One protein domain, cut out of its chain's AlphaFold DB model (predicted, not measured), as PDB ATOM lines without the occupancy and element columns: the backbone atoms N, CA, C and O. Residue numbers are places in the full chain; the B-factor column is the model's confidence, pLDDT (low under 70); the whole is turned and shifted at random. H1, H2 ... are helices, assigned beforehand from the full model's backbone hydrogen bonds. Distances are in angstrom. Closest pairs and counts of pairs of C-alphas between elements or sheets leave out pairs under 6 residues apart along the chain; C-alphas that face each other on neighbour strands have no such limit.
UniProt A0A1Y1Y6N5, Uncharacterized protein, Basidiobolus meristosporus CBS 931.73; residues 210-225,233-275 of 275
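Overview. This is residues 210 to 225 and 233 to 275 of the 275 residues of an uncharacterized protein of Basidiobolus meristosporus CBS 931.73 (UniProt A0A1Y1Y6N5). One long, nearly straight helix, H2, makes most of the length, and a short helix, H1, packs slantwise on one part of it, residues 239 to 246. At the far end of H2 the backbone turns through a tiny helix, H3, into a tail that ends at Arg 275. The printed part has 59 residues with three named helices, in the order H1, H2, H3, and no named strand; the class is all helix. It is extended, with a radius of gyration of the C-alphas of 17.1 A, and its C-alphas span 60 by 17 by 14 A.

Arrangement. H1, residues 215 to 223, touches H2, residues 233 to 263, which meets it with residues 239 to 246 alone. Their closest C-alphas, those of Ser 222 and Arg 243, are 5.4 A apart. The two run opposite ways at a steep tilt of 42 degrees. Residues 250 to 259, which belong to H2, stand free. H3, residues 265 to 268, is close to H2 but not clearly touching it; their closest C-alphas, those of Ile 261 and Phe 268, are 7.0 A apart. H1 and H3 are apart. O i to N i+4 pairs are within hydrogen-bond range in 4 of 5 cases in H1 and 26 of 27 in H2, while H3 is too short for such a pair.

Along the chain. H1 begins with C-alpha 215 at (139.725, 311.522, 250.058) and is 13.7 A long from first to last C-alpha. H2 runs 46.0 A, from C-alpha 233 at (116.345, 304.996, 251.221) to C-alpha 263 at (154.183, 325.574, 235.014). H3, 5.6 A long, ends with C-alpha 268 at (158.187, 315.531, 234.426).

Size, cuts and confidence. The two C-alphas farthest apart, those of Gly 233 and Arg 275, the chain's last residue, are 60.0 A apart. Residues 226 to 232 are not printed, and C-alphas 225 and 233 are 12.5 A apart across this cut, which lies in the link from H1 to H2. The link from H2 to H3 is tight. The mean pLDDT of the printed part is 90.9, and residues 274 to 275 are under 70.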
ATOM      1  N   VAL A 210     133.502 312.071 256.616       95.25
ATOM      2  CA  VAL A 210     134.892 311.611 256.782       95.25
ATOM      3  C   VAL A 210     135.693 311.806 255.491       95.25
ATOM      4  O   VAL A 210     136.877 312.126 255.548       95.25
ATOM      5  N   GLY A 211     135.048 311.702 254.326       93.56
ATOM      6  CA  GLY A 211     135.685 311.935 253.034       93.56
ATOM      7  C   GLY A 211     136.220 313.350 252.805       93.56
ATOM      8  O   GLY A 211     137.180 313.500 252.054       93.56
ATOM      9  N   PHE A 212     135.694 314.367 253.500       92.69
ATOM     10  CA  PHE A 212     136.293 315.711 253.469       92.69
ATOM     11  C   PHE A 212     137.662 315.763 254.146       92.69
ATOM     12  O   PHE A 212     138.483 316.605 253.792       92.69
ATOM     13  N   LEU A 213     137.901 314.876 255.112       94.62
ATOM     14  CA  LEU A 213     139.179 314.756 255.804       94.62
ATOM     15  C   LEU A 213     140.108 313.772 255.078       94.62
ATOM     16  O   LEU A 213     141.309 314.004 254.981       94.62
ATOM     17  N   PHE A 214     139.540 312.693 254.534       93.25
ATOM     18  CA  PHE A 214     140.267 311.627 253.853       93.25
ATOM     19  C   PHE A 214     139.624 311.295 252.512       93.25
ATOM     20  O   PHE A 214     138.675 310.516 252.452       93.25
ATOM     21  N   PHE A 215     140.204 311.796 251.419       89.12
ATOM     22  CA  PHE A 215     139.725 311.522 250.058       89.12
ATOM     23  C   PHE A 215     139.383 310.038 249.775       89.12
ATOM     24  O   PHE A 215     138.316 309.777 249.210       89.12
ATOM     25  N   PRO A 216     140.190 309.042 250.211       91.31
ATOM     26  CA  PRO A 216     139.869 307.630 249.988       91.31
ATOM     27  C   PRO A 216     138.519 307.193 250.578       91.31
ATOM     28  O   PRO A 216     137.890 306.270 250.057       91.31
ATOM     29  N   ALA A 217     138.022 307.861 251.623       92.06
ATOM     30  CA  ALA A 217     136.744 307.516 252.236       92.06
ATOM     31  C   ALA A 217     135.542 307.814 251.319       92.06
ATOM     32  O   ALA A 217     134.550 307.088 251.390       92.06
ATOM     33  N   TRP A 218     135.626 308.784 250.394       93.75
ATOM     34  CA  TRP A 218     134.583 308.966 249.368       93.75
ATOM     35  C   TRP A 218     134.551 307.813 248.366       93.75
ATOM     36  O   TRP A 218     133.468 307.403 247.940       93.75
ATOM     37  N   VAL A 219     135.713 307.243 248.036       93.56
ATOM     38  CA  VAL A 219     135.806 306.057 247.175       93.56
ATOM     39  C   VAL A 219     135.144 304.874 247.877       93.56
ATOM     40  O   VAL A 219     134.227 304.275 247.313       93.56
ATOM     41  N   VAL A 220     135.499 304.609 249.137       94.06
ATOM     42  CA  VAL A 220     134.864 303.549 249.943       94.06
ATOM     43  C   VAL A 220     133.355 303.781 250.058       94.06
ATOM     44  O   VAL A 220     132.571 302.881 249.768       94.06
ATOM     45  N   GLY A 221     132.920 305.004 250.370       91.56
ATOM     46  CA  GLY A 221     131.502 305.372 250.448       91.56
ATOM     47  C   GLY A 221     130.738 305.256 249.124       91.56
ATOM     48  O   GLY A 221     129.509 305.156 249.134       91.56
ATOM     49  N   SER A 222     131.433 305.242 247.983       92.31
ATOM     50  CA  SER A 222     130.827 305.046 246.660       92.31
ATOM     51  C   SER A 222     130.548 303.571 246.328       92.31
ATOM     52  O   SER A 222     129.555 303.280 245.639       92.31
ATOM     53  N   PHE A 223     131.392 302.670 246.852       91.81
ATOM     54  CA  PHE A 223     131.326 301.213 246.684       91.81
ATOM     55  C   PHE A 223     130.668 300.491 247.862       91.81
ATOM     56  O   PHE A 223     130.315 299.325 247.736       91.81
ATOM     57  N   TYR A 224     130.468 301.171 248.990       87.56
ATOM     58  CA  TYR A 224     129.829 300.585 250.157       87.56
ATOM     59  C   TYR A 224     128.384 300.171 249.840       87.56
ATOM     60  O   TYR A 224     127.513 301.018 249.595       87.56
ATOM     61  N   LEU A 225     128.125 298.862 249.852       81.50
ATOM     62  CA  LEU A 225     126.790 298.270 249.824       81.50
ATOM     63  C   LEU A 225     126.447 297.794 251.241       81.50
ATOM     64  O   LEU A 225     127.092 296.861 251.716       81.50
ATOM     65  N   GLY A 233     116.400 304.157 252.428       86.31
ATOM     66  CA  GLY A 233     116.345 304.996 251.221       86.31
ATOM     67  C   GLY A 233     117.335 306.172 251.255       86.31
ATOM     68  O   GLY A 233     117.835 306.601 250.215       86.31
ATOM     69  N   GLU A 234     117.674 306.659 252.455       89.00
ATOM     70  CA  GLU A 234     118.631 307.751 252.657       89.00
ATOM     71  C   GLU A 234     120.062 307.359 252.246       89.00
ATOM     72  O   GLU A 234     120.765 308.161 251.623       89.00
ATOM     73  N   ASP A 235     120.492 306.118 252.502       89.38
ATOM     74  CA  ASP A 235     121.840 305.654 252.143       89.38
ATOM     75  C   ASP A 235     122.091 305.712 250.627       89.38
ATOM     76  O   ASP A 235     123.196 306.046 250.183       89.38
ATOM     77  N   TYR A 236     121.063 305.466 249.808       88.88
ATOM     78  CA  TYR A 236     121.173 305.583 248.352       88.88
ATOM     79  C   TYR A 236     121.430 307.024 247.894       88.88
ATOM     80  O   TYR A 236     122.253 307.252 246.998       88.88
ATOM     81  N   LEU A 237     120.765 308.001 248.519       92.31
ATOM     82  CA  LEU A 237     120.978 309.423 248.234       92.31
ATOM     83  C   LEU A 237     122.411 309.839 248.578       92.31
ATOM     84  O   LEU A 237     123.079 310.488 247.765       92.31
ATOM     85  N   TRP A 238     122.916 309.420 249.740       93.94
ATOM     86  CA  TRP A 238     124.289 309.714 250.158       93.94
ATOM     87  C   TRP A 238     125.334 309.024 249.280       93.94
ATOM     88  O   TRP A 238     126.332 309.650 248.919       93.94
ATOM     89  N   ARG A 239     125.085 307.791 248.822       92.69
ATOM     90  CA  ARG A 239     125.970 307.109 247.863       92.69
ATOM     91  C   ARG A 239     126.072 307.867 246.539       92.69
ATOM     92  O   ARG A 239     127.169 308.009 245.993       92.69
ATOM     93  N   ARG A 240     124.951 308.383 246.018       94.25
ATOM     94  CA  ARG A 240     124.959 309.210 244.800       94.25
ATOM     95  C   ARG A 240     125.808 310.465 245.001       94.25
ATOM     96  O   ARG A 240     126.605 310.789 244.125       94.25
ATOM     97  N   ARG A 241     125.685 311.127 246.155       95.06
ATOM     98  CA  ARG A 241     126.502 312.300 246.505       95.06
ATOM     99  C   ARG A 241     127.993 311.956 246.590       95.06
ATOM    100  O   ARG A 241     128.776 312.647 245.953       95.06
ATOM    101  N   ASN A 242     128.374 310.855 247.250       94.62
ATOM    102  CA  ASN A 242     129.767 310.374 247.293       94.62
ATOM    103  C   ASN A 242     130.362 310.187 245.885       94.62
ATOM    104  O   ASN A 242     131.472 310.638 245.617       94.62
ATOM    105  N   ARG A 243     129.611 309.574 244.959       95.06
ATOM    106  CA  ARG A 243     130.060 309.378 243.565       95.06
ATOM    107  C   ARG A 243     130.293 310.700 242.842       95.06
ATOM    108  O   ARG A 243     131.312 310.851 242.176       95.06
ATOM    109  N   VAL A 244     129.368 311.649 242.989       95.94
ATOM    110  CA  VAL A 244     129.494 312.981 242.379       95.94
ATOM    111  C   VAL A 244     130.724 313.704 242.927       95.94
ATOM    112  O   VAL A 244     131.523 314.202 242.136       95.94
ATOM    113  N   THR A 245     130.936 313.699 244.246       95.19
ATOM    114  CA  THR A 245     132.110 314.334 244.861       95.19
ATOM    115  C   THR A 245     133.420 313.683 244.410       95.19
ATOM    116  O   THR A 245     134.363 314.395 244.074       95.19
ATOM    117  N   CYS A 246     133.471 312.349 244.309       94.81
ATOM    118  CA  CYS A 246     134.630 311.636 243.760       94.81
ATOM    119  C   CYS A 246     134.960 312.074 242.328       94.81
ATOM    120  O   CYS A 246     136.119 312.342 242.024       94.81
ATOM    121  N   ILE A 247     133.953 312.174 241.454       95.62
ATOM    122  CA  ILE A 247     134.152 312.604 240.062       95.62
ATOM    123  C   ILE A 247     134.667 314.047 240.012       95.62
ATOM    124  O   ILE A 247     135.631 314.320 239.300       95.62
ATOM    125  N   ILE A 248     134.070 314.955 240.793       96.00
ATOM    126  CA  ILE A 248     134.509 316.356 240.865       96.00
ATOM    127  C   ILE A 248     135.966 316.438 241.322       96.00
ATOM    128  O   ILE A 248     136.755 317.153 240.704       96.00
ATOM    129  N   LEU A 249     136.348 315.687 242.359       93.50
ATOM    130  CA  LEU A 249     137.720 315.725 242.852       93.50
ATOM    131  C   LEU A 249     138.705 315.089 241.869       93.50
ATOM    132  O   LEU A 249     139.798 315.622 241.699       93.50
ATOM    133  N   MET A 250     138.325 314.020 241.161       94.19
ATOM    134  CA  MET A 250     139.155 313.471 240.084       94.19
ATOM    135  C   MET A 250     139.393 314.506 238.980       94.19
ATOM    136  O   MET A 250     140.544 314.732 238.608       94.19
ATOM    137  N   ILE A 251     138.346 315.196 238.516       97.00
ATOM    138  CA  ILE A 251     138.470 316.268 237.512       97.00
ATOM    139  C   ILE A 251     139.383 317.388 238.028       97.00
ATOM    140  O   ILE A 251     140.285 317.823 237.313       97.00
ATOM    141  N   PHE A 252     139.190 317.825 239.274       96.44
ATOM    142  CA  PHE A 252     140.011 318.867 239.889       96.44
ATOM    143  C   PHE A 252     141.480 318.442 240.025       96.44
ATOM    144  O   PHE A 252     142.377 319.207 239.676       96.44
ATOM    145  N   SER A 253     141.740 317.204 240.454       95.56
ATOM    146  CA  SER A 253     143.095 316.655 240.565       95.56
ATOM    147  C   SER A 253     143.796 316.556 239.206       95.56
ATOM    148  O   SER A 253     144.968 316.906 239.094       95.56
ATOM    149  N   MET A 254     143.067 316.169 238.154       97.31
ATOM    150  CA  MET A 254     143.584 316.115 236.787       97.31
ATOM    151  C   MET A 254     143.892 317.520 236.252       97.31
ATOM    152  O   MET A 254     144.937 317.728 235.641       97.31
ATOM    153  N   ALA A 255     143.023 318.498 236.519       97.81
ATOM    154  CA  ALA A 255     143.250 319.890 236.141       97.81
ATOM    155  C   ALA A 255     144.477 320.486 236.849       97.81
ATOM    156  O   ALA A 255     145.291 321.148 236.208       97.81
ATOM    157  N   LEU A 256     144.649 320.207 238.146       96.62
ATOM    158  CA  LEU A 256     145.848 320.603 238.886       96.62
ATOM    159  C   LEU A 256     147.104 319.936 238.324       96.62
ATOM    160  O   LEU A 256     148.098 320.621 238.107       96.62
ATOM    161  N   ALA A 257     147.062 318.632 238.038       95.69
ATOM    162  CA  ALA A 257     148.189 317.925 237.433       95.69
ATOM    163  C   ALA A 257     148.592 318.548 236.085       95.69
ATOM    164  O   ALA A 257     149.773 318.798 235.855       95.69
ATOM    165  N   LEU A 258     147.619 318.880 235.229       96.25
ATOM    166  CA  LEU A 258     147.865 319.591 233.971       96.25
ATOM    167  C   LEU A 258     148.478 320.979 234.201       96.25
ATOM    168  O   LEU A 258     149.427 321.341 233.511       96.25
ATOM    169  N   ALA A 259     147.986 321.737 235.183       96.75
ATOM    170  CA  ALA A 259     148.562 323.034 235.530       96.75
ATOM    171  C   ALA A 259     150.026 322.906 235.988       96.75
ATOM    172  O   ALA A 259     150.872 323.670 235.530       96.75
ATOM    173  N   PHE A 260     150.353 321.905 236.814       95.50
ATOM    174  CA  PHE A 260     151.733 321.631 237.230       95.50
ATOM    175  C   PHE A 260     152.641 321.260 236.054       95.50
ATOM    176  O   PHE A 260     153.771 321.741 235.987       95.50
ATOM    177  N   ILE A 261     152.145 320.456 235.106       94.69
ATOM    178  CA  ILE A 261     152.889 320.100 233.888       94.69
ATOM    179  C   ILE A 261     153.205 321.351 233.052       94.69
ATOM    180  O   ILE A 261     154.296 321.451 232.493       94.69
ATOM    181  N   ILE A 262     152.272 322.305 232.975       94.50
ATOM    182  CA  ILE A 262     152.452 323.553 232.218       94.50
ATOM    183  C   ILE A 262     153.437 324.499 232.918       94.50
ATOM    184  O   ILE A 262     154.269 325.105 232.245       94.50
ATOM    185  N   VAL A 263     153.343 324.641 234.244       96.31
ATOM    186  CA  VAL A 263     154.183 325.574 235.014       96.31
ATOM    187  C   VAL A 263     155.641 325.113 235.059       96.31
ATOM    188  O   VAL A 263     156.531 325.926 234.823       96.31
ATOM    189  N   ASP A 264     155.892 323.825 235.311       93.69
ATOM    190  CA  ASP A 264     157.248 323.274 235.416       93.69
ATOM    191  C   ASP A 264     157.381 321.942 234.657       93.69
ATOM    192  O   ASP A 264     157.452 320.861 235.256       93.69
ATOM    193  N   PRO A 265     157.510 321.975 233.316       91.94
ATOM    194  CA  PRO A 265     157.662 320.756 232.514       91.94
ATOM    195  C   PRO A 265     158.940 319.972 232.861       91.94
ATOM    196  O   PRO A 265     159.040 318.771 232.598       91.94
ATOM    197  N   LYS A 266     159.921 320.627 233.500       91.62
ATOM    198  CA  LYS A 266     161.179 320.014 233.953       91.62
ATOM    199  C   LYS A 266     160.960 318.927 235.010       91.62
ATOM    200  O   LYS A 266     161.697 317.945 235.001       91.62
ATOM    201  N   MET A 267     159.944 319.070 235.867       88.81
ATOM    202  CA  MET A 267     159.613 318.096 236.921       88.81
ATOM    203  C   MET A 267     159.171 316.741 236.350       88.81
ATOM    204  O   MET A 267     159.310 315.716 237.010       88.81
ATOM    205  N   PHE A 268     158.688 316.725 235.106       88.56
ATOM    206  CA  PHE A 268     158.187 315.531 234.426       88.56
ATOM    207  C   PHE A 268     159.190 314.930 233.430       88.56
ATOM    208  O   PHE A 268     158.826 314.085 232.618       88.56
ATOM    209  N   GLY A 269     160.459 315.355 233.464       83.38
ATOM    210  CA  GLY A 269     161.499 314.786 232.601       83.38
ATOM    211  C   GLY A 269     161.414 315.209 231.130       83.38
ATOM    212  O   GLY A 269     162.172 314.704 230.306       83.38
ATOM    213  N   PHE A 270     160.571 316.191 230.781       83.94
ATOM    214  CA  PHE A 270     160.516 316.768 229.427       83.94
ATOM    215  C   PHE A 270     161.743 317.625 229.066       83.94
ATOM    216  O   PHE A 270     161.824 318.184 227.969       83.94
ATOM    217  N   SER A 271     162.736 317.709 229.954       77.69
ATOM    218  CA  SER A 271     164.015 318.378 229.698       77.69
ATOM    219  C   SER A 271     164.789 317.775 228.519       77.69
ATOM    220  O   SER A 271     165.622 318.464 227.939       77.69
ATOM    221  N   ALA A 272     164.500 316.529 228.128       73.50
ATOM    222  CA  ALA A 272     165.142 315.877 226.987       73.50
ATOM    223  C   ALA A 272     164.599 316.317 225.612       73.50
ATOM    224  O   ALA A 272     165.302 316.158 224.624       73.50
ATOM    225  N   ILE A 273     163.379 316.865 225.532       74.44
ATOM    226  CA  ILE A 273     162.718 317.208 224.250       74.44
ATOM    227  C   ILE A 273     162.964 318.674 223.849       74.44
ATOM    228  O   ILE A 273     162.780 319.053 222.699       74.44
ATOM    229  N   THR A 274     163.386 319.515 224.794       62.91
ATOM    230  CA  THR A 274     163.622 320.955 224.575       62.91
ATOM    231  C   THR A 274     165.080 321.305 224.252       62.91
ATOM    232  O   THR A 274     165.418 322.488 224.195       62.91
ATOM    233  N   ARG A 275     165.936 320.300 224.039       56.78
ATOM    234  CA  ARG A 275     167.309 320.443 223.529       56.78
ATOM    235  C   ARG A 275     167.370 320.036 222.068       56.78
ATOM    236  O   ARG A 275     168.110 320.723 221.334       56.78
TER     237      ARG A 275